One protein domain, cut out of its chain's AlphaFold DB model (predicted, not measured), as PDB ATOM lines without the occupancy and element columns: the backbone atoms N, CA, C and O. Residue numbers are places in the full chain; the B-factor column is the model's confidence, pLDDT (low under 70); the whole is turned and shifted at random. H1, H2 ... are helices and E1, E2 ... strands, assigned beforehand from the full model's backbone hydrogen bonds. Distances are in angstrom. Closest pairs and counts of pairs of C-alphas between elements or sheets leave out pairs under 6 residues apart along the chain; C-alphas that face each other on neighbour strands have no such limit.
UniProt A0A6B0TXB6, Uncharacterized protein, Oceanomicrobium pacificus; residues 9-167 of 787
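Overview. This is residues 9 to 167 of the 787 residues of an uncharacterized protein of Oceanomicrobium pacificus (UniProt A0A6B0TXB6). Two lobes sit side by side along the longest axis: a larger one, a strongly twisted sheet of five strands with H1 and H3 over it, and a smaller one, a three-stranded sheet curled round H2. H3 follows E7 directly and leads from the small lobe to the large one, while residues 155 to 167 form a long end with no named element. The 159 printed residues have four named helices and eight named strands, in the order E1 E2 E3 H1 E4 E5 H2 E6 E7 H3 E8 H4. The larger sheet, E3 E2 E1 E4 E8, is mixed and the smaller, E5 E7 E6, antiparallel; the class is mixed, helices and strands. The whole is compact, with a radius of gyration of the C-alphas of 16.9 A and spans of 48 by 32 by 29 A.

Along the chain. Find C-alpha 9 at (-26.754, -35.410, -23.439), where E1, residues 9 to 11, begins. E2 is 16 to 23, 21.2 A long; E3, 27 to 35, 22.8 A, bends by 62 degrees at residue 31. H1, 41 to 56, runs 22.5 A to C-alpha 56 at (-27.697, -22.487, -23.181). Next come E4, 61 to 66, E5, 72 to 77, and H2, 85 to 98, 19.7 A. E6 is 105 to 112, E7 117 to 124, H3 125 to 137, E8 141 to 147. H4, 151 to 154, ends at (-30.211, -47.040, -9.965).

Arrangement. Look first at the meander E1 E2 E3, each strand the antiparallel neighbour of the one before: N 9 and O 20 are 2.9 A apart, N 19 and O 32 2.9 A. E4 is parallel to E1, N 10 to O 63 2.9 A, and to E8, N 64 to O 144 2.8 A. H1 and H3 make two layers with this sheet, helices on one face. H1 runs along the strands at a height of 8.7 A over the sheet; H3 runs slantwise to them at 9.5 A. H1 and H3 are near each other. In the other sheet, find N 74 and O 120 of E5 and E7 at 3.1 A, and N 108 and O 121 of the hairpin E6 and E7 at 2.8 A. This sheet curls round H2, the second two layers; the closest C-alphas of H2 and E6 are those of Thr 87 and Val 109, 6.7 A apart. H4 only grazes this sheet. E3, H1, E4 and E5, H2, E6 are split strand-helix-strand units, same-way strands with others between, both crossovers right-handed. In H2 and H3 every O i to N i+4 pair is within hydrogen-bond range, in H1 11 of 12; H4 is too short for such a pair.

Size, cuts and confidence. The C-alphas farthest apart are those of Pro 39 and Asp 80, 52.1 A. The printed part has no cut and no long link. Residues 161 to 162 pair antiparallel with residues 106 to 107 of E6. Mean pLDDT of the printed part is 86.7; residues 25 to 26, 81, 150, 155 and 166 to 167 are under 70.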
ATOM      1  N   ALA A   9     -27.625 -34.247 -23.364       93.38
ATOM      2  CA  ALA A   9     -26.754 -35.410 -23.439       93.38
ATOM      3  C   ALA A   9     -26.595 -35.921 -24.868       93.38
ATOM      4  O   ALA A   9     -27.457 -35.710 -25.721       93.38
ATOM      5  N   LEU A  10     -25.486 -36.615 -25.106       94.75
ATOM      6  CA  LEU A  10     -25.167 -37.258 -26.372       94.75
ATOM      7  C   LEU A  10     -25.249 -38.779 -26.196       94.75
ATOM      8  O   LEU A  10     -24.463 -39.371 -25.458       94.75
ATOM      9  N   ASP A  11     -26.218 -39.402 -26.861       93.62
ATOM     10  CA  ASP A  11     -26.397 -40.852 -26.890       93.62
ATOM     11  C   ASP A  11     -25.447 -41.484 -27.910       93.62
ATOM     12  O   ASP A  11     -25.678 -41.397 -29.119       93.62
ATOM     13  N   LEU A  12     -24.378 -42.123 -27.420       92.38
ATOM     14  CA  LEU A  12     -23.327 -42.768 -28.218       92.38
ATOM     15  C   LEU A  12     -23.711 -44.195 -28.650       92.38
ATOM     16  O   LEU A  12     -22.878 -45.104 -28.708       92.38
ATOM     17  N   SER A  13     -24.995 -44.397 -28.939       89.50
ATOM     18  CA  SER A  13     -25.560 -45.685 -29.322       89.50
ATOM     19  C   SER A  13     -24.960 -46.229 -30.628       89.50
ATOM     20  O   SER A  13     -24.649 -45.463 -31.551       89.50
ATOM     21  N   PRO A  14     -24.875 -47.563 -30.809       83.25
ATOM     22  CA  PRO A  14     -24.930 -48.117 -32.153       83.25
ATOM     23  C   PRO A  14     -26.223 -47.678 -32.873       83.25
ATOM     24  O   PRO A  14     -27.133 -47.106 -32.287       83.25
ATOM     25  N   SER A  15     -26.330 -47.927 -34.179       84.44
ATOM     26  CA  SER A  15     -27.390 -47.400 -35.070       84.44
ATOM     27  C   SER A  15     -27.382 -45.879 -35.326       84.44
ATOM     28  O   SER A  15     -27.603 -45.492 -36.470       84.44
ATOM     29  N   GLY A  16     -27.053 -45.015 -34.359       89.94
ATOM     30  CA  GLY A  16     -26.994 -43.564 -34.584       89.94
ATOM     31  C   GLY A  16     -26.743 -42.730 -33.329       89.94
ATOM     32  O   GLY A  16     -27.261 -43.073 -32.268       89.94
ATOM     33  N   ILE A  17     -26.028 -41.606 -33.467       94.69
ATOM     34  CA  ILE A  17     -25.822 -40.638 -32.374       94.69
ATOM     35  C   ILE A  17     -27.095 -39.817 -32.163       94.69
ATOM     36  O   ILE A  17     -27.592 -39.214 -33.119       94.69
ATOM     37  N   GLY A  18     -27.607 -39.781 -30.932       93.88
ATOM     38  CA  GLY A  18     -28.772 -38.979 -30.540       93.88
ATOM     39  C   GLY A  18     -28.393 -37.753 -29.708       93.88
ATOM     40  O   GLY A  18     -27.586 -37.865 -28.791       93.88
ATOM     41  N   LEU A  19     -29.001 -36.596 -29.984       95.44
ATOM     42  CA  LEU A  19     -29.036 -35.468 -29.047       95.44
ATOM     43  C   LEU A  19     -30.268 -35.600 -28.148       95.44
ATOM     44  O   LEU A  19     -31.395 -35.707 -28.639       95.44
ATOM     45  N   MET A  20     -30.047 -35.537 -26.838       92.62
ATOM     46  CA  MET A  20     -31.063 -35.666 -25.796       92.62
ATOM     47  C   MET A  20     -31.169 -34.374 -24.973       92.62
ATOM     48  O   MET A  20     -30.154 -33.757 -24.661       92.62
ATOM     49  N   GLU A  21     -32.379 -34.006 -24.556       91.50
ATOM     50  CA  GLU A  21     -32.669 -32.923 -23.601       91.50
ATOM     51  C   GLU A  21     -33.154 -33.505 -22.262       91.50
ATOM     52  O   GLU A  21     -33.912 -34.480 -22.235       91.50
ATOM     53  N   ARG A  22     -32.736 -32.914 -21.137       87.50
ATOM     54  CA  ARG A  22     -33.099 -33.348 -19.780       87.50
ATOM     55  C   ARG A  22     -34.394 -32.686 -19.293       87.50
ATOM     56  O   ARG A  22     -34.372 -31.683 -18.578       87.50
ATOM     57  N   LEU A  23     -35.538 -33.288 -19.607       82.38
ATOM     58  CA  LEU A  23     -36.851 -32.809 -19.170       82.38
ATOM     59  C   LEU A  23     -37.238 -33.396 -17.806       82.38
ATOM     60  O   LEU A  23     -37.672 -34.540 -17.704       82.38
ATOM     61  N   GLN A  24     -37.146 -32.609 -16.733       75.06
ATOM     62  CA  GLN A  24     -37.646 -33.029 -15.416       75.06
ATOM     63  C   GLN A  24     -39.189 -32.954 -15.365       75.06
ATOM     64  O   GLN A  24     -39.748 -31.938 -15.784       75.06
ATOM     65  N   PRO A  25     -39.914 -33.968 -14.841       62.88
ATOM     66  CA  PRO A  25     -39.452 -35.231 -14.249       62.88
ATOM     67  C   PRO A  25     -39.434 -36.424 -15.236       62.88
ATOM     68  O   PRO A  25     -39.334 -37.565 -14.804       62.88
ATOM     69  N   VAL A  26     -39.604 -36.182 -16.539       60.12
ATOM     70  CA  VAL A  26     -39.825 -37.207 -17.582       60.12
ATOM     71  C   VAL A  26     -38.548 -37.984 -17.947       60.12
ATOM     72  O   VAL A  26     -38.645 -39.114 -18.418       60.12
ATOM     73  N   GLY A  27     -37.364 -37.412 -17.713       76.06
ATOM     74  CA  GLY A  27     -36.066 -38.024 -18.007       76.06
ATOM     75  C   GLY A  27     -35.393 -37.386 -19.222       76.06
ATOM     76  O   GLY A  27     -35.401 -36.164 -19.369       76.06
ATOM     77  N   TRP A  28     -34.790 -38.207 -20.082       85.44
ATOM     78  CA  TRP A  28     -34.163 -37.758 -21.328       85.44
ATOM     79  C   TRP A  28     -35.152 -37.847 -22.500       85.44
ATOM     80  O   TRP A  28     -35.706 -38.915 -22.758       85.44
ATOM     81  N   GLN A  29     -35.341 -36.754 -23.244       89.25
ATOM     82  CA  GLN A  29     -36.112 -36.737 -24.492       89.25
ATOM     83  C   GLN A  29     -35.169 -36.587 -25.691       89.25
ATOM     84  O   GLN A  29     -34.356 -35.669 -25.718       89.25
ATOM     85  N   GLU A  30     -35.299 -37.448 -26.702       92.44
ATOM     86  CA  GLU A  30     -34.549 -37.305 -27.956       92.44
ATOM     87  C   GLU A  30     -35.051 -36.084 -28.748       92.44
ATOM     88  O   GLU A  30     -36.234 -35.992 -29.085       92.44
ATOM     89  N   LEU A  31     -34.143 -35.154 -29.053       90.56
ATOM     90  CA  LEU A  31     -34.383 -34.023 -29.957       90.56
ATOM     91  C   LEU A  31     -34.139 -34.415 -31.420       90.56
ATOM     92  O   LEU A  31     -34.818 -33.924 -32.321       90.56
ATOM     93  N   GLY A  32     -33.193 -35.322 -31.660       91.38
ATOM     94  CA  GLY A  32     -32.969 -35.932 -32.966       91.38
ATOM     95  C   GLY A  32     -31.756 -36.855 -32.976       91.38
ATOM     96  O   GLY A  32     -30.865 -36.739 -32.137       91.38
ATOM     97  N   ARG A  33     -31.712 -37.756 -33.959       94.50
ATOM     98  CA  ARG A  33     -30.665 -38.772 -34.118       94.50
ATOM     99  C   ARG A  33     -30.185 -38.852 -35.559       94.50
ATOM    100  O   ARG A  33     -30.970 -38.668 -36.489       94.50
ATOM    101  N   VAL A  34     -28.901 -39.154 -35.746       94.31
ATOM    102  CA  VAL A  34     -28.285 -39.343 -37.068       94.31
ATOM    103  C   VAL A  34     -27.516 -40.657 -37.128       94.31
ATOM    104  O   VAL A  34     -26.748 -40.992 -36.228       94.31
ATOM    105  N   ALA A  35     -27.754 -41.410 -38.203       91.44
ATOM    106  CA  ALA A  35     -27.106 -42.689 -38.451       91.44
ATOM    107  C   ALA A  35     -25.605 -42.518 -38.734       91.44
ATOM    108  O   ALA A  35     -25.175 -41.541 -39.348       91.44
ATOM    109  N   LEU A  36     -24.811 -43.482 -38.276       87.56
ATOM    110  CA  LEU A  36     -23.342 -43.409 -38.262       87.56
ATOM    111  C   LEU A  36     -22.691 -43.618 -39.635       87.56
ATOM    112  O   LEU A  36     -21.550 -43.233 -39.843       87.56
ATOM    113  N   ASP A  37     -23.427 -44.216 -40.563       87.44
ATOM    114  CA  ASP A  37     -23.103 -44.364 -41.982       87.44
ATOM    115  C   ASP A  37     -23.639 -43.197 -42.836       87.44
ATOM    116  O   ASP A  37     -23.510 -43.201 -44.062       87.44
ATOM    117  N   SER A  38     -24.249 -42.179 -42.216       90.25
ATOM    118  CA  SER A  38     -24.803 -41.039 -42.940       90.25
ATOM    119  C   SER A  38     -23.706 -40.062 -43.386       90.25
ATOM    120  O   SER A  38     -22.987 -39.535 -42.535       90.25
ATOM    121  N   PRO A  39     -23.655 -39.651 -44.671       89.19
ATOM    122  CA  PRO A  39     -22.794 -38.545 -45.107       89.19
ATOM    123  C   PRO A  39     -23.200 -37.192 -44.487       89.19
ATOM    124  O   PRO A  39     -22.509 -36.193 -44.660       89.19
ATOM    125  N   ALA A  40     -24.324 -37.140 -43.758       88.62
ATOM    126  CA  ALA A  40     -24.762 -35.986 -42.986       88.62
ATOM    127  C   ALA A  40     -24.347 -36.032 -41.499       88.62
ATOM    128  O   ALA A  40     -24.814 -35.174 -40.748       88.62
ATOM    129  N   LEU A  41     -23.501 -36.979 -41.060       90.19
ATOM    130  CA  LEU A  41     -23.059 -37.115 -39.662       90.19
ATOM    131  C   LEU A  41     -22.418 -35.821 -39.132       90.19
ATOM    132  O   LEU A  41     -23.041 -35.112 -38.341       90.19
ATOM    133  N   THR A  42     -21.236 -35.455 -39.637       91.94
ATOM    134  CA  THR A  42     -20.497 -34.238 -39.248       91.94
ATOM    135  C   THR A  42     -21.363 -32.967 -39.261       91.94
ATOM    136  O   THR A  42     -21.499 -32.351 -38.204       91.94
ATOM    137  N   PRO A  43     -22.043 -32.579 -40.367       93.06
ATOM    138  CA  PRO A  43     -22.856 -31.357 -40.387       93.06
ATOM    139  C   PRO A  43     -24.120 -31.421 -39.514       93.06
ATOM    140  O   PRO A  43     -24.775 -30.395 -39.338       93.06
ATOM    141  N   SER A  44     -24.495 -32.586 -38.978       92.88
ATOM    142  CA  SER A  44     -25.583 -32.698 -37.997       92.88
ATOM    143  C   SER A  44     -25.075 -32.616 -36.561       92.88
ATOM    144  O   SER A  44     -25.708 -31.950 -35.749       92.88
ATOM    145  N   LEU A  45     -23.906 -33.189 -36.263       92.88
ATOM    146  CA  LEU A  45     -23.250 -33.035 -34.961       92.88
ATOM    147  C   LEU A  45     -22.829 -31.574 -34.716       92.88
ATOM    148  O   LEU A  45     -23.060 -31.053 -33.626       92.88
ATOM    149  N   THR A  46     -22.362 -30.855 -35.746       92.75
ATOM    150  CA  THR A  46     -22.149 -29.395 -35.660       92.75
ATOM    151  C   THR A  46     -23.448 -28.650 -35.328       92.75
ATOM    152  O   THR A  46     -23.464 -27.811 -34.433       92.75
ATOM    153  N   ARG A  47     -24.577 -29.001 -35.970       93.00
ATOM    154  CA  ARG A  47     -25.891 -28.401 -35.656       93.00
ATOM    155  C   ARG A  47     -26.374 -28.727 -34.244       93.00
ATOM    156  O   ARG A  47     -27.056 -27.894 -33.656       93.00
ATOM    157  N   PHE A  48     -26.043 -29.898 -33.699       94.19
ATOM    158  CA  PHE A  48     -26.317 -30.214 -32.296       94.19
ATOM    159  C   PHE A  48     -25.515 -29.288 -31.372       94.19
ATOM    160  O   PHE A  48     -26.108 -28.666 -30.494       94.19
ATOM    161  N   ALA A  49     -24.213 -29.102 -31.621       93.00
ATOM    162  CA  ALA A  49     -23.388 -28.157 -30.864       93.00
ATOM    163  C   ALA A  49     -23.921 -26.716 -30.947       93.00
ATOM    164  O   ALA A  49     -23.998 -26.026 -29.931       93.00
ATOM    165  N   ASP A  50     -24.336 -26.264 -32.131       93.44
ATOM    166  CA  ASP A  50     -24.874 -24.913 -32.327       93.44
ATOM    167  C   ASP A  50     -26.263 -24.723 -31.695       93.44
ATOM    168  O   ASP A  50     -26.542 -23.655 -31.148       93.44
ATOM    169  N   HIS A  51     -27.111 -25.757 -31.685       92.25
ATOM    170  CA  HIS A  51     -28.384 -25.736 -30.962       92.25
ATOM    171  C   HIS A  51     -28.170 -25.632 -29.446       92.25
ATOM    172  O   HIS A  51     -28.787 -24.778 -28.809       92.25
ATOM    173  N   ILE A  52     -27.248 -26.417 -28.873       93.62
ATOM    174  CA  ILE A  52     -26.933 -26.348 -27.437       93.62
ATOM    175  C   ILE A  52     -26.394 -24.956 -27.070       93.62
ATOM    176  O   ILE A  52     -26.830 -24.394 -26.066       93.62
ATOM    177  N   LYS A  53     -25.504 -24.365 -27.887       92.88
ATOM    178  CA  LYS A  53     -25.023 -22.981 -27.686       92.88
ATOM    179  C   LYS A  53     -26.172 -21.971 -27.693       92.88
ATOM    180  O   LYS A  53     -26.191 -21.075 -26.852       92.88
ATOM    181  N   ALA A  54     -27.124 -22.117 -28.618       91.56
ATOM    182  CA  ALA A  54     -28.263 -21.211 -28.758       91.56
ATOM    183  C   ALA A  54     -29.229 -21.272 -27.559       91.56
ATOM    184  O   ALA A  54     -29.630 -20.221 -27.066       91.56
ATOM    185  N   GLU A  55     -29.558 -22.469 -27.062       89.75
ATOM    186  CA  GLU A  55     -30.450 -22.639 -25.899       89.75
ATOM    187  C   GLU A  55     -29.751 -22.322 -24.564       89.75
ATOM    188  O   GLU A  55     -30.360 -21.773 -23.647       89.75
ATOM    189  N   THR A  56     -28.459 -22.653 -24.437       87.12
ATOM    190  CA  THR A  56     -27.697 -22.487 -23.181       87.12
ATOM    191  C   THR A  56     -27.109 -21.079 -23.029       87.12
ATOM    192  O   THR A  56     -26.797 -20.659 -21.915       87.12
ATOM    193  N   GLY A  57     -26.933 -20.337 -24.130       85.38
ATOM    194  CA  GLY A  57     -26.299 -19.013 -24.134       85.38
ATOM    195  C   GLY A  57     -24.803 -19.038 -23.795       85.38
ATOM    196  O   GLY A  57     -24.270 -18.046 -23.300       85.38
ATOM    197  N   GLY A  58     -24.131 -20.171 -24.015       86.31
ATOM    198  CA  GLY A  58     -22.745 -20.408 -23.613       86.31
ATOM    199  C   GLY A  58     -22.185 -21.711 -24.186       86.31
ATOM    200  O   GLY A  58     -22.642 -22.190 -25.223       86.31
ATOM    201  N   ASP A  59     -21.189 -22.273 -23.507       88.25
ATOM    202  CA  ASP A  59     -20.472 -23.478 -23.935       88.25
ATOM    203  C   ASP A  59     -21.393 -24.707 -24.114       88.25
ATOM    204  O   ASP A  59     -22.257 -24.947 -23.262       88.25
ATOM    205  N   PRO A  60     -21.205 -25.529 -25.171       90.44
ATOM    206  CA  PRO A  60     -22.051 -26.687 -25.465       90.44
ATOM    207  C   PRO A  60     -21.730 -27.894 -24.571       90.44
ATOM    208  O   PRO A  60     -21.179 -28.903 -25.015       90.44
ATOM    209  N   LEU A  61     -22.068 -27.772 -23.288       92.75
ATOM    210  CA  LEU A  61     -21.904 -28.815 -22.278       92.75
ATOM    211  C   LEU A  61     -22.896 -29.967 -22.499       92.75
ATOM    212  O   LEU A  61     -24.108 -29.742 -22.548       92.75
ATOM    213  N   VAL A  62     -22.382 -31.198 -22.566       93.69
ATOM    214  CA  VAL A  62     -23.172 -32.433 -22.722       93.69
ATOM    215  C   VAL A  62     -22.746 -33.514 -21.729       93.69
ATOM    216  O   VAL A  62     -21.558 -33.706 -21.473       93.69
ATOM    217  N   ASP A  63     -23.707 -34.272 -21.204       92.88
ATOM    218  CA  ASP A  63     -23.414 -35.562 -20.572       92.88
ATOM    219  C   ASP A  63     -23.269 -36.630 -21.680       92.88
ATOM    220  O   ASP A  63     -24.064 -36.672 -22.618       92.88
ATOM    221  N   LEU A  64     -22.269 -37.508 -21.603       94.00
ATOM    222  CA  LEU A  64     -22.065 -38.581 -22.583       94.00
ATOM    223  C   LEU A  64     -22.720 -39.876 -22.096       94.00
ATOM    224  O   LEU A  64     -22.380 -40.377 -21.024       94.00
ATOM    225  N   LEU A  65     -23.646 -40.427 -22.881       93.12
ATOM    226  CA  LEU A  65     -24.363 -41.664 -22.567       93.12
ATOM    227  C   LEU A  65     -23.723 -42.833 -23.331       93.12
ATOM    228  O   LEU A  65     -23.801 -42.902 -24.558       93.12
ATOM    229  N   LEU A  66     -23.079 -43.749 -22.602       93.12
ATOM    230  CA  LEU A  66     -22.440 -44.939 -23.171       93.12
ATOM    231  C   LEU A  66     -23.459 -46.047 -23.505       93.12
ATOM    232  O   LEU A  66     -24.381 -46.271 -22.716       93.12
ATOM    233  N   PRO A  67     -23.270 -46.797 -24.607       91.69
ATOM    234  CA  PRO A  67     -24.104 -47.950 -24.947       91.69
ATOM    235  C   PRO A  67     -23.748 -49.199 -24.116       91.69
ATOM    236  O   PRO A  67     -22.596 -49.337 -23.697       91.69
ATOM    237  N   PRO A  68     -24.681 -50.160 -23.946       87.81
ATOM    238  CA  PRO A  68     -24.475 -51.365 -23.134       87.81
ATOM    239  C   PRO A  68     -23.235 -52.189 -23.512       87.81
ATOM    240  O   PRO A  68     -22.519 -52.641 -22.625       87.81
ATOM    241  N   ASP A  69     -22.911 -52.324 -24.804       88.38
ATOM    242  CA  ASP A  69     -21.756 -53.110 -25.288       88.38
ATOM    243  C   ASP A  69     -20.383 -52.582 -24.802       88.38
ATOM    244  O   ASP A  69     -19.354 -53.258 -24.914       88.38
ATOM    245  N   GLN A  70     -20.350 -51.353 -24.282       88.75
ATOM    246  CA  GLN A  70     -19.162 -50.705 -23.718       88.75
ATOM    247  C   GLN A  70     -19.082 -50.828 -22.186       88.75
ATOM    248  O   GLN A  70     -18.097 -50.387 -21.589       88.75
ATOM    249  N   LEU A  71     -20.092 -51.429 -21.547       89.75
ATOM    250  CA  LEU A  71     -20.228 -51.516 -20.098       89.75
ATOM    251  C   LEU A  71     -20.009 -52.942 -19.580       89.75
ATOM    252  O   LEU A  71     -20.458 -53.933 -20.152       89.75
ATOM    253  N   TYR A  72     -19.343 -53.034 -18.435       87.88
ATOM    254  CA  TYR A  72     -19.307 -54.221 -17.596       87.88
ATOM    255  C   TYR A  72     -20.431 -54.102 -16.565       87.88
ATOM    256  O   TYR A  72     -20.349 -53.265 -15.667       87.88
ATOM    257  N   ASP A  73     -21.467 -54.927 -16.702       89.69
ATOM    258  CA  ASP A  73     -22.597 -54.992 -15.771       89.69
ATOM    259  C   ASP A  73     -22.521 -56.253 -14.897       89.69
ATOM    260  O   ASP A  73     -22.461 -57.383 -15.405       89.69
ATOM    261  N   ARG A  74     -22.483 -56.064 -13.575       88.75
ATOM    262  CA  ARG A  74     -22.438 -57.133 -12.571       88.75
ATOM    263  C   ARG A  74     -23.173 -56.717 -11.301       88.75
ATOM    264  O   ARG A  74     -23.058 -55.581 -10.857       88.75
ATOM    265  N   GLN A  75     -23.834 -57.672 -10.653       88.69
ATOM    266  CA  GLN A  75     -24.035 -57.589  -9.207       88.69
ATOM    267  C   GLN A  75     -22.736 -58.002  -8.505       88.69
ATOM    268  O   GLN A  75     -22.079 -58.959  -8.916       88.69
ATOM    269  N   VAL A  76     -22.375 -57.262  -7.461       87.94
ATOM    270  CA  VAL A  76     -21.199 -57.494  -6.616       87.94
ATOM    271  C   VAL A  76     -21.657 -57.488  -5.162       87.94
ATOM    272  O   VAL A  76     -22.425 -56.616  -4.763       87.94
ATOM    273  N   GLU A  77     -21.201 -58.454  -4.372       86.44
ATOM    274  CA  GLU A  77     -21.398 -58.467  -2.922       86.44
ATOM    275  C   GLU A  77     -20.453 -57.435  -2.288       86.44
ATOM    276  O   GLU A  77     -19.234 -57.552  -2.413       86.44
ATOM    277  N   LEU A  78     -21.007 -56.388  -1.665       81.50
ATOM    278  CA  LEU A  78     -20.224 -55.304  -1.043       81.50
ATOM    279  C   LEU A  78     -20.342 -55.292   0.491       81.50
ATOM    280  O   LEU A  78     -19.663 -54.501   1.151       81.50
ATOM    281  N   GLY A  79     -21.186 -56.159   1.060       73.00
ATOM    282  CA  GLY A  79     -21.513 -56.173   2.487       73.00
ATOM    283  C   GLY A  79     -22.092 -54.838   2.967       73.00
ATOM    284  O   GLY A  79     -22.503 -53.998   2.171       73.00
ATOM    285  N   ASP A  80     -22.066 -54.599   4.276       71.44
ATOM    286  CA  ASP A  80     -22.566 -53.356   4.889       71.44
ATOM    287  C   ASP A  80     -21.605 -52.157   4.726       71.44
ATOM    288  O   ASP A  80     -21.584 -51.233   5.543       71.44
ATOM    289  N   THR A  81     -20.774 -52.153   3.676       69.62
ATOM    290  CA  THR A  81     -19.861 -51.039   3.404       69.62
ATOM    291  C   THR A  81     -20.636 -49.817   2.913       69.62
ATOM    292  O   THR A  81     -21.404 -49.855   1.944       69.62
ATOM    293  N   SER A  82     -20.434 -48.697   3.604       72.44
ATOM    294  CA  SER A  82     -21.129 -47.441   3.342       72.44
ATOM    295  C   SER A  82     -20.295 -46.490   2.478       72.44
ATOM    296  O   SER A  82     -19.075 -46.623   2.349       72.44
ATOM    297  N   GLY A  83     -20.983 -45.519   1.870       72.25
ATOM    298  CA  GLY A  83     -20.389 -44.331   1.255       72.25
ATOM    299  C   GLY A  83     -19.198 -44.607   0.337       72.25
ATOM    300  O   GLY A  83     -19.362 -45.000  -0.817       72.25
ATOM    301  N   THR A  84     -17.999 -44.319   0.840       71.81
ATOM    302  CA  THR A  84     -16.758 -44.395   0.069       71.81
ATOM    303  C   THR A  84     -16.130 -45.772  -0.022       71.81
ATOM    304  O   THR A  84     -15.534 -46.095  -1.043       71.81
ATOM    305  N   ASP A  85     -16.216 -46.562   1.033       79.00
ATOM    306  CA  ASP A  85     -15.381 -47.759   1.154       79.00
ATOM    307  C   ASP A  85     -16.017 -48.889   0.327       79.00
ATOM    308  O   ASP A  85     -15.337 -49.664  -0.341       79.00
ATOM    309  N   ARG A  86     -17.347 -48.808   0.209       82.19
ATOM    310  CA  ARG A  86     -18.196 -49.398  -0.826       82.19
ATOM    311  C   ARG A  86     -17.686 -49.208  -2.255       82.19
ATOM    312  O   ARG A  86     -17.721 -50.154  -3.040       82.19
ATOM    313  N   THR A  87     -17.260 -47.998  -2.635       83.56
ATOM    314  CA  THR A  87     -16.800 -47.766  -4.015       83.56
ATOM    315  C   THR A  87     -15.429 -48.382  -4.239       83.56
ATOM    316  O   THR A  87     -15.217 -48.994  -5.280       83.56
ATOM    317  N   GLU A  88     -14.535 -48.309  -3.252       83.81
ATOM    318  CA  GLU A  88     -13.211 -48.939  -3.301       83.81
ATOM    319  C   GLU A  88     -13.323 -50.474  -3.375       83.81
ATOM    320  O   GLU A  88     -12.731 -51.084  -4.264       83.81
ATOM    321  N   ALA A  89     -14.195 -51.090  -2.567       85.62
ATOM    322  CA  ALA A  89     -14.519 -52.517  -2.652       85.62
ATOM    323  C   ALA A  89     -15.102 -52.922  -4.023       85.62
ATOM    324  O   ALA A  89     -14.711 -53.947  -4.585       85.62
ATOM    325  N   ALA A  90     -15.988 -52.103  -4.603       86.94
ATOM    326  CA  ALA A  90     -16.542 -52.351  -5.936       86.94
ATOM    327  C   ALA A  90     -15.480 -52.261  -7.048       86.94
ATOM    328  O   ALA A  90     -15.521 -53.044  -8.001       86.94
ATOM    329  N   PHE A  91     -14.514 -51.343  -6.922       87.88
ATOM    330  CA  PHE A  91     -13.367 -51.239  -7.828       87.88
ATOM    331  C   PHE A  91     -12.463 -52.473  -7.753       87.88
ATOM    332  O   PHE A  91     -12.123 -53.030  -8.797       87.88
ATOM    333  N   GLU A  92     -12.106 -52.926  -6.548       86.38
ATOM    334  CA  GLU A  92     -11.281 -54.128  -6.366       86.38
ATOM    335  C   GLU A  92     -11.989 -55.374  -6.925       86.38
ATOM    336  O   GLU A  92     -11.424 -56.082  -7.762       86.38
ATOM    337  N   ALA A  93     -13.261 -55.591  -6.571       85.88
ATOM    338  CA  ALA A  93     -14.044 -56.731  -7.051       85.88
ATOM    339  C   ALA A  93     -14.199 -56.756  -8.585       85.88
ATOM    340  O   ALA A  93     -14.040 -57.809  -9.211       85.88
ATOM    341  N   LEU A  94     -14.457 -55.605  -9.223       85.75
ATOM    342  CA  LEU A  94     -14.511 -55.534 -10.686       85.75
ATOM    343  C   LEU A  94     -13.137 -55.608 -11.356       85.75
ATOM    344  O   LEU A  94     -13.077 -56.043 -12.508       85.75
ATOM    345  N   SER A  95     -12.038 -55.268 -10.678       86.94
ATOM    346  CA  SER A  95     -10.695 -55.455 -11.245       86.94
ATOM    347  C   SER A  95     -10.379 -56.940 -11.464       86.94
ATOM    348  O   SER A  95      -9.982 -57.337 -12.562       86.94
ATOM    349  N   VAL A  96     -10.703 -57.787 -10.477       84.56
ATOM    350  CA  VAL A  96     -10.541 -59.251 -10.542       84.56
ATOM    351  C   VAL A  96     -11.407 -59.864 -11.649       84.56
ATOM    352  O   VAL A  96     -10.954 -60.754 -12.366       84.56
ATOM    353  N   ILE A  97     -12.641 -59.378 -11.824       81.38
ATOM    354  CA  ILE A  97     -13.594 -59.911 -12.817       81.38
ATOM    355  C   ILE A  97     -13.288 -59.424 -14.245       81.38
ATOM    356  O   ILE A  97     -13.511 -60.163 -15.204       81.38
ATOM    357  N   SER A  98     -12.812 -58.186 -14.411       81.81
ATOM    358  CA  SER A  98     -12.542 -57.589 -15.731       81.81
ATOM    359  C   SER A  98     -11.129 -57.852 -16.257       81.81
ATOM    360  O   SER A  98     -10.908 -57.733 -17.462       81.81
ATOM    361  N   GLY A  99     -10.179 -58.185 -15.376       85.31
ATOM    362  CA  GLY A  99      -8.751 -58.263 -15.700       85.31
ATOM    363  C   GLY A  99      -8.081 -56.896 -15.899       85.31
ATOM    364  O   GLY A  99      -6.934 -56.847 -16.341       85.31
ATOM    365  N   LEU A 100      -8.776 -55.792 -15.595       86.62
ATOM    366  CA  LEU A 100      -8.263 -54.424 -15.691       86.62
ATOM    367  C   LEU A 100      -7.960 -53.875 -14.286       86.62
ATOM    368  O   LEU A 100      -8.790 -54.031 -13.391       86.62
ATOM    369  N   PRO A 101      -6.820 -53.199 -14.060       88.38
ATOM    370  CA  PRO A 101      -6.509 -52.610 -12.759       88.38
ATOM    371  C   PRO A 101      -7.500 -51.479 -12.410       88.38
ATOM    372  O   PRO A 101      -7.930 -50.765 -13.319       88.38
ATOM    373  N   PRO A 102      -7.791 -51.213 -11.119       87.38
ATOM    374  CA  PRO A 102      -8.770 -50.201 -10.699       87.38
ATOM    375  C   PRO A 102      -8.600 -48.819 -11.350       87.38
ATOM    376  O   PRO A 102      -9.578 -48.183 -11.729       87.38
ATOM    377  N   ARG A 103      -7.351 -48.374 -11.564       88.75
ATOM    378  CA  ARG A 103      -7.028 -47.086 -12.215       88.75
ATOM    379  C   ARG A 103      -7.414 -46.996 -13.701       88.75
ATOM    380  O   ARG A 103      -7.432 -45.894 -14.232       88.75
ATOM    381  N   GLN A 104      -7.699 -48.117 -14.366       90.94
ATOM    382  CA  GLN A 104      -8.184 -48.174 -15.754       90.94
ATOM    383  C   GLN A 104      -9.707 -48.374 -15.844       90.94
ATOM    384  O   GLN A 104     -10.231 -48.566 -16.943       90.94
ATOM    385  N   LEU A 105     -10.419 -48.329 -14.714       90.75
ATOM    386  CA  LEU A 105     -11.872 -48.454 -14.636       90.75
ATOM    387  C   LEU A 105     -12.514 -47.133 -14.192       90.75
ATOM    388  O   LEU A 105     -11.949 -46.370 -13.408       90.75
ATOM    389  N   HIS A 106     -13.744 -46.909 -14.651       92.00
ATOM    390  CA  HIS A 106     -14.651 -45.894 -14.116       92.00
ATOM    391  C   HIS A 106     -15.962 -46.563 -13.730       92.00
ATOM    392  O   HIS A 106     -16.563 -47.246 -14.559       92.00
ATOM    393  N   LEU A 107     -16.397 -46.383 -12.482       91.00
ATOM    394  CA  LEU A 107     -17.527 -47.100 -11.884       91.00
ATOM    395  C   LEU A 107     -18.712 -46.184 -11.578       91.00
ATOM    396  O   LEU A 107     -18.543 -45.040 -11.147       91.00
ATOM    397  N   ALA A 108     -19.908 -46.752 -11.711       89.94
ATOM    398  CA  ALA A 108     -21.131 -46.301 -11.067       89.94
ATOM    399  C   ALA A 108     -21.658 -47.446 -10.182       89.94
ATOM    400  O   ALA A 108     -21.961 -48.535 -10.673       89.94
ATOM    401  N   VAL A 109     -21.754 -47.202  -8.872       88.81
ATOM    402  CA  VAL A 109     -22.257 -48.168  -7.881       88.81
ATOM    403  C   VAL A 109     -23.699 -47.813  -7.530       88.81
ATOM    404  O   VAL A 109     -23.985 -46.669  -7.180       88.81
ATOM    405  N   GLY A 110     -24.599 -48.783  -7.653       86.62
ATOM    406  CA  GLY A 110     -26.021 -48.633  -7.371       86.62
ATOM    407  C   GLY A 110     -26.385 -48.830  -5.895       86.62
ATOM    408  O   GLY A 110     -25.503 -49.005  -5.036       86.62
ATOM    409  N   PRO A 111     -27.695 -48.820  -5.583       84.56
ATOM    410  CA  PRO A 111     -28.193 -49.212  -4.270       84.56
ATOM    411  C   PRO A 111     -27.815 -50.662  -3.931       84.56
ATOM    412  O   PRO A 111     -27.383 -51.439  -4.787       84.56
ATOM    413  N   GLN A 112     -27.949 -50.996  -2.650       83.56
ATOM    414  CA  GLN A 112     -27.762 -52.346  -2.131       83.56
ATOM    415  C   GLN A 112     -29.112 -53.060  -2.098       83.56
ATOM    416  O   GLN A 112     -30.079 -52.534  -1.544       83.56
ATOM    417  N   ASP A 113     -29.160 -54.247  -2.688       81.06
ATOM    418  CA  ASP A 113     -30.256 -55.194  -2.535       81.06
ATOM    419  C   ASP A 113     -30.232 -55.769  -1.103       81.06
ATOM    420  O   ASP A 113     -29.186 -55.806  -0.450       81.06
ATOM    421  N   GLY A 114     -31.375 -56.249  -0.601       73.31
ATOM    422  CA  GLY A 114     -31.495 -56.743   0.783       73.31
ATOM    423  C   GLY A 114     -30.554 -57.906   1.141       73.31
ATOM    424  O   GLY A 114     -30.280 -58.124   2.317       73.31
ATOM    425  N   ASP A 115     -30.030 -58.601   0.130       76.38
ATOM    426  CA  ASP A 115     -29.106 -59.732   0.246       76.38
ATOM    427  C   ASP A 115     -27.611 -59.315   0.225       76.38
ATOM    428  O   ASP A 115     -26.740 -60.157   0.039       76.38
ATOM    429  N   GLY A 116     -27.284 -58.019   0.350       81.12
ATOM    430  CA  GLY A 116     -25.896 -57.511   0.387       81.12
ATOM    431  C   GLY A 116     -25.233 -57.301  -0.984       81.12
ATOM    432  O   GLY A 116     -24.168 -56.680  -1.090       81.12
ATOM    433  N   PHE A 117     -25.883 -57.762  -2.053       84.81
ATOM    434  CA  PHE A 117     -25.492 -57.485  -3.432       84.81
ATOM    435  C   PHE A 117     -25.786 -56.038  -3.819       84.81
ATOM    436  O   PHE A 117     -26.675 -55.385  -3.286       84.81
ATOM    437  N   SER A 118     -25.004 -55.506  -4.749       88.25
ATOM    438  CA  SER A 118     -25.169 -54.161  -5.294       88.25
ATOM    439  C   SER A 118     -24.932 -54.197  -6.797       88.25
ATOM    440  O   SER A 118     -23.980 -54.826  -7.260       88.25
ATOM    441  N   SER A 119     -25.780 -53.521  -7.573       88.69
ATOM    442  CA  SER A 119     -25.571 -53.399  -9.018       88.69
ATOM    443  C   SER A 119     -24.394 -52.459  -9.289       88.69
ATOM    444  O   SER A 119     -24.413 -51.308  -8.857       88.69
ATOM    445  N   VAL A 120     -23.382 -52.916 -10.026       90.50
ATOM    446  CA  VAL A 120     -22.208 -52.119 -10.396       90.50
ATOM    447  C   VAL A 120     -22.052 -52.113 -11.911       90.50
ATOM    448  O   VAL A 120     -21.956 -53.161 -12.550       90.50
ATOM    449  N   LEU A 121     -22.009 -50.906 -12.475       91.62
ATOM    450  CA  LEU A 121     -21.677 -50.664 -13.874       91.62
ATOM    451  C   LEU A 121     -20.260 -50.096 -13.949       91.62
ATOM    452  O   LEU A 121     -19.917 -49.189 -13.186       91.62
ATOM    453  N   ALA A 122     -19.456 -50.568 -14.898       91.88
ATOM    454  CA  ALA A 122     -18.132 -50.011 -15.167       91.88
ATOM    455  C   ALA A 122     -17.840 -49.850 -16.661       91.88
ATOM    456  O   ALA A 122     -18.318 -50.627 -17.482       91.88
ATOM    457  N   CYS A 123     -16.993 -48.888 -17.009       92.00
ATOM    458  CA  CYS A 123     -16.365 -48.767 -18.329       92.00
ATOM    459  C   CYS A 123     -14.840 -48.641 -18.176       92.00
ATOM    460  O   CYS A 123     -14.346 -48.386 -17.073       92.00
ATOM    461  N   SER A 124     -14.081 -48.853 -19.257       92.69
ATOM    462  CA  SER A 124     -12.627 -48.650 -19.225       92.69
ATOM    463  C   SER A 124     -12.259 -47.181 -19.453       92.69
ATOM    464  O   SER A 124     -13.003 -46.422 -20.075       92.69
ATOM    465  N   ASP A 125     -11.074 -46.784 -18.994       91.31
ATOM    466  CA  ASP A 125     -10.543 -45.439 -19.238       91.31
ATOM    467  C   ASP A 125     -10.335 -45.155 -20.737       91.31
ATOM    468  O   ASP A 125     -10.570 -44.037 -21.185       91.31
ATOM    469  N   GLN A 126     -10.021 -46.184 -21.536       90.50
ATOM    470  CA  GLN A 126     -10.005 -46.085 -22.999       90.50
ATOM    471  C   GLN A 126     -11.399 -45.760 -23.562       90.50
ATOM    472  O   GLN A 126     -11.531 -44.817 -24.333       90.50
ATOM    473  N   THR A 127     -12.446 -46.493 -23.157       92.31
ATOM    474  CA  THR A 127     -13.833 -46.222 -23.583       92.31
ATOM    475  C   THR A 127     -14.255 -44.790 -23.237       92.31
ATOM    476  O   THR A 127     -14.930 -44.138 -24.035       92.31
ATOM    477  N   ARG A 128     -13.842 -44.283 -22.065       92.38
ATOM    478  CA  ARG A 128     -14.067 -42.888 -21.661       92.38
ATOM    479  C   ARG A 128     -13.322 -41.909 -22.572       92.38
ATOM    480  O   ARG A 128     -13.954 -41.001 -23.099       92.38
ATOM    481  N   ALA A 129     -12.017 -42.095 -22.768       91.94
ATOM    482  CA  ALA A 129     -11.190 -41.196 -23.575       91.94
ATOM    483  C   ALA A 129     -11.646 -41.138 -25.045       91.94
ATOM    484  O   ALA A 129     -11.690 -40.059 -25.628       91.94
ATOM    485  N   GLU A 130     -12.051 -42.273 -25.626       91.00
ATOM    486  CA  GLU A 130     -12.647 -42.338 -26.969       91.00
ATOM    487  C   GLU A 130     -13.964 -41.548 -27.045       91.00
ATOM    488  O   GLU A 130     -14.179 -40.787 -27.987       91.00
ATOM    489  N   ALA A 131     -14.839 -41.682 -26.040       92.69
ATOM    490  CA  ALA A 131     -16.114 -40.966 -25.981       92.69
ATOM    491  C   ALA A 131     -15.943 -39.446 -25.783       92.69
ATOM    492  O   ALA A 131     -16.625 -38.660 -26.444       92.69
ATOM    493  N   GLU A 132     -15.024 -39.032 -24.904       93.50
ATOM    494  CA  GLU A 132     -14.665 -37.625 -24.677       93.50
ATOM    495  C   GLU A 132     -14.073 -37.003 -25.952       93.50
ATOM    496  O   GLU A 132     -14.594 -36.001 -26.443       93.50
ATOM    497  N   GLN A 133     -13.079 -37.658 -26.565       93.31
ATOM    498  CA  GLN A 133     -12.451 -37.205 -27.811       93.31
ATOM    499  C   GLN A 133     -13.446 -37.122 -28.981       93.31
ATOM    500  O   GLN A 133     -13.377 -36.180 -29.772       93.31
ATOM    501  N   PHE A 134     -14.383 -38.072 -29.094       92.31
ATOM    502  CA  PHE A 134     -15.436 -38.031 -30.113       92.31
ATOM    503  C   PHE A 134     -16.334 -36.795 -29.959       92.31
ATOM    504  O   PHE A 134     -16.678 -36.162 -30.954       92.31
ATOM    505  N   ALA A 135     -16.696 -36.412 -28.730       92.50
ATOM    506  CA  ALA A 135     -17.495 -35.212 -28.482       92.50
ATOM    507  C   ALA A 135     -16.708 -33.923 -28.794       92.50
ATOM    508  O   ALA A 135     -17.204 -33.044 -29.510       92.50
ATOM    509  N   GLU A 136     -15.460 -33.844 -28.325       92.81
ATOM    510  CA  GLU A 136     -14.565 -32.702 -28.556       92.81
ATOM    511  C   GLU A 136     -14.280 -32.474 -30.049       92.81
ATOM    512  O   GLU A 136     -14.226 -31.324 -30.496       92.81
ATOM    513  N   ALA A 137     -14.187 -33.541 -30.854       90.31
ATOM    514  CA  ALA A 137     -13.949 -33.464 -32.300       90.31
ATOM    515  C   ALA A 137     -15.029 -32.683 -33.080       90.31
ATOM    516  O   ALA A 137     -14.723 -32.109 -34.126       90.31
ATOM    517  N   TYR A 138     -16.266 -32.606 -32.569       91.38
ATOM    518  CA  TYR A 138     -17.347 -31.789 -33.149       91.38
ATOM    519  C   TYR A 138     -17.635 -30.505 -32.348       91.38
ATOM    520  O   TYR A 138     -18.635 -29.828 -32.600       91.38
ATOM    521  N   GLY A 139     -16.762 -30.146 -31.400       90.31
ATOM    522  CA  GLY A 139     -16.882 -28.932 -30.591       90.31
ATOM    523  C   GLY A 139     -17.965 -28.995 -29.510       90.31
ATOM    524  O   GLY A 139     -18.510 -27.952 -29.152       90.31
ATOM    525  N   LEU A 140     -18.294 -30.195 -29.016       93.00
ATOM    526  CA  LEU A 140     -19.080 -30.408 -27.795       93.00
ATOM    527  C   LEU A 140     -18.129 -30.530 -26.595       93.00
ATOM    528  O   LEU A 140     -17.008 -31.007 -26.752       93.00
ATOM    529  N   ILE A 141     -18.568 -30.135 -25.395       93.06
ATOM    530  CA  ILE A 141     -17.744 -30.227 -24.179       93.06
ATOM    531  C   ILE A 141     -18.331 -31.290 -23.234       93.06
ATOM    532  O   ILE A 141     -19.445 -31.103 -22.733       93.06
ATOM    533  N   PRO A 142     -17.613 -32.397 -22.955       92.94
ATOM    534  CA  PRO A 142     -18.096 -33.440 -22.055       92.94
ATOM    535  C   PRO A 142     -18.115 -32.966 -20.590       92.94
ATOM    536  O   PRO A 142     -17.102 -32.546 -20.035       92.94
ATOM    537  N   ALA A 143     -19.281 -33.045 -19.945       90.56
ATOM    538  CA  ALA A 143     -19.499 -32.619 -18.558       90.56
ATOM    539  C   ALA A 143     -19.487 -33.792 -17.556       90.56
ATOM    540  O   ALA A 143     -18.940 -33.684 -16.451       90.56
ATOM    541  N   ALA A 144     -20.084 -34.921 -17.942       88.81
ATOM    542  CA  ALA A 144     -20.108 -36.164 -17.179       88.81
ATOM    543  C   ALA A 144     -20.284 -37.377 -18.104       88.81
ATOM    544  O   ALA A 144     -20.802 -37.255 -19.210       88.81
ATOM    545  N   LEU A 145     -19.892 -38.557 -17.621       90.94
ATOM    546  CA  LEU A 145     -20.093 -39.840 -18.291       90.94
ATOM    547  C   LEU A 145     -21.216 -40.609 -17.577       90.94
ATOM    548  O   LEU A 145     -21.217 -40.709 -16.346       90.94
ATOM    549  N   SER A 146     -22.173 -41.136 -18.335       91.31
ATOM    550  CA  SER A 146     -23.382 -41.800 -17.836       91.31
ATOM    551  C   SER A 146     -23.882 -42.856 -18.839       91.31
ATOM    552  O   SER A 146     -23.175 -43.209 -19.783       91.31
ATOM    553  N   THR A 147     -25.081 -43.406 -18.643       90.38
ATOM    554  CA  THR A 147     -25.756 -44.291 -19.608       90.38
ATOM    555  C   THR A 147     -27.281 -44.281 -19.411       90.38
ATOM    556  O   THR A 147     -27.805 -43.814 -18.393       90.38
ATOM    557  N   LEU A 148     -28.003 -44.775 -20.418       83.94
ATOM    558  CA  LEU A 148     -29.419 -45.135 -20.323       83.94
ATOM    559  C   LEU A 148     -29.620 -46.545 -19.735       83.94
ATOM    560  O   LEU A 148     -30.705 -46.854 -19.247       83.94
ATOM    561  N   GLU A 149     -28.576 -47.376 -19.735       77.94
ATOM    562  CA  GLU A 149     -28.606 -48.735 -19.198       77.94
ATOM    563  C   GLU A 149     -28.840 -48.728 -17.678       77.94
ATOM    564  O   GLU A 149     -28.237 -47.952 -16.934       77.94
ATOM    565  N   GLY A 150     -29.718 -49.610 -17.196       68.94
ATOM    566  CA  GLY A 150     -29.900 -49.852 -15.763       68.94
ATOM    567  C   GLY A 150     -30.556 -48.731 -14.946       68.94
ATOM    568  O   GLY A 150     -30.575 -48.854 -13.724       68.94
ATOM    569  N   GLN A 151     -31.132 -47.681 -15.549       71.62
ATOM    570  CA  GLN A 151     -31.777 -46.593 -14.784       71.62
ATOM    571  C   GLN A 151     -32.855 -47.092 -13.804       71.62
ATOM    572  O   GLN A 151     -32.930 -46.584 -12.688       71.62
ATOM    573  N   ASP A 152     -33.589 -48.155 -14.151       75.12
ATOM    574  CA  ASP A 152     -34.567 -48.808 -13.263       75.12
ATOM    575  C   ASP A 152     -33.943 -49.397 -11.980       75.12
ATOM    576  O   ASP A 152     -34.597 -49.448 -10.942       75.12
ATOM    577  N   ARG A 153     -32.670 -49.828 -12.032       79.75
ATOM    578  CA  ARG A 153     -31.909 -50.365 -10.883       79.75
ATOM    579  C   ARG A 153     -31.265 -49.271 -10.031       79.75
ATOM    580  O   ARG A 153     -31.065 -49.465  -8.839       79.75
ATOM    581  N   PHE A 154     -30.908 -48.142 -10.639       75.25
ATOM    582  CA  PHE A 154     -30.211 -47.040  -9.965       75.25
ATOM    583  C   PHE A 154     -31.168 -45.934  -9.481       75.25
ATOM    584  O   PHE A 154     -30.780 -45.106  -8.662       75.25
ATOM    585  N   GLY A 155     -32.406 -45.878  -9.988       68.81
ATOM    586  CA  GLY A 155     -33.384 -44.813  -9.709       68.81
ATOM    587  C   GLY A 155     -33.053 -43.459 -10.358       68.81
ATOM    588  O   GLY A 155     -33.856 -42.528 -10.308       68.81
ATOM    589  N   HIS A 156     -31.878 -43.342 -10.976       74.81
ATOM    590  CA  HIS A 156     -31.379 -42.182 -11.705       74.81
ATOM    591  C   HIS A 156     -30.383 -42.645 -12.788       74.81
ATOM    592  O   HIS A 156     -29.894 -43.775 -12.715       74.81
ATOM    593  N   PRO A 157     -30.017 -41.793 -13.767       77.19
ATOM    594  CA  PRO A 157     -28.892 -42.067 -14.659       77.19
ATOM    595  C   PRO A 157     -27.622 -42.386 -13.846       77.19
ATOM    596  O   PRO A 157     -27.205 -41.547 -13.038       77.19
ATOM    597  N   PRO A 158     -27.012 -43.577 -13.990       84.81
ATOM    598  CA  PRO A 158     -25.769 -43.914 -13.298       84.81
ATOM    599  C   PRO A 158     -24.650 -42.989 -13.790       84.81
ATOM    600  O   PRO A 158     -24.518 -42.766 -14.992       84.81
ATOM    601  N   LEU A 159     -23.855 -42.423 -12.882       86.69
ATOM    602  CA  LEU A 159     -22.776 -41.488 -13.220       86.69
ATOM    603  C   LEU A 159     -21.425 -42.134 -12.926       86.69
ATOM    604  O   LEU A 159     -21.153 -42.510 -11.786       86.69
ATOM    605  N   PHE A 160     -20.584 -42.253 -13.951       89.06
ATOM    606  CA  PHE A 160     -19.293 -42.919 -13.831       89.06
ATOM    607  C   PHE A 160     -18.255 -42.021 -13.142       89.06
ATOM    608  O   PHE A 160     -18.130 -40.815 -13.399       89.06
ATOM    609  N   THR A 161     -17.498 -42.633 -12.238       85.94
ATOM    610  CA  THR A 161     -16.476 -41.991 -11.408       85.94
ATOM    611  C   THR A 161     -15.148 -42.725 -11.548       85.94
ATOM    612  O   THR A 161     -15.126 -43.949 -11.629       85.94
ATOM    613  N   ALA A 162     -14.047 -41.976 -11.592       85.31
ATOM    614  CA  ALA A 162     -12.699 -42.530 -11.684       85.31
ATOM    615  C   ALA A 162     -12.236 -43.089 -10.333       85.31
ATOM    616  O   ALA A 162     -12.590 -42.542  -9.285       85.31
ATOM    617  N   TYR A 163     -11.386 -44.117 -10.352       84.62
ATOM    618  CA  TYR A 163     -10.717 -44.599  -9.142       84.62
ATOM    619  C   TYR A 163      -9.809 -43.514  -8.542       84.62
ATOM    620  O   TYR A 163      -8.982 -42.920  -9.236       84.62
ATOM    621  N   VAL A 164      -9.930 -43.281  -7.232       78.31
ATOM    622  CA  VAL A 164      -9.115 -42.305  -6.496       78.31
ATOM    623  C   VAL A 164      -8.299 -43.027  -5.433       78.31
ATOM    624  O   VAL A 164      -8.792 -43.305  -4.346       78.31
ATOM    625  N   ASP A 165      -7.025 -43.274  -5.736       75.06
ATOM    626  CA  ASP A 165      -6.061 -43.853  -4.796       75.06
ATOM    627  C   ASP A 165      -5.864 -42.934  -3.575       75.06
ATOM    628  O   ASP A 165      -5.164 -41.913  -3.630       75.06
ATOM    629  N   ARG A 166      -6.489 -43.305  -2.452       66.56
ATOM    630  CA  ARG A 166      -6.467 -42.533  -1.202       66.56
ATOM    631  C   ARG A 166      -5.113 -42.565  -0.518       66.56
ATOM    632  O   ARG A 166      -4.702 -41.547   0.039       66.56
ATOM    633  N   ALA A 167      -4.415 -43.698  -0.562       66.75
ATOM    634  CA  ALA A 167      -3.107 -43.853   0.063       66.75
ATOM    635  C   ALA A 167      -2.082 -42.921  -0.604       66.75
ATOM    636  O   ALA A 167      -1.375 -42.173   0.081       66.75
TER     637      ALA A 167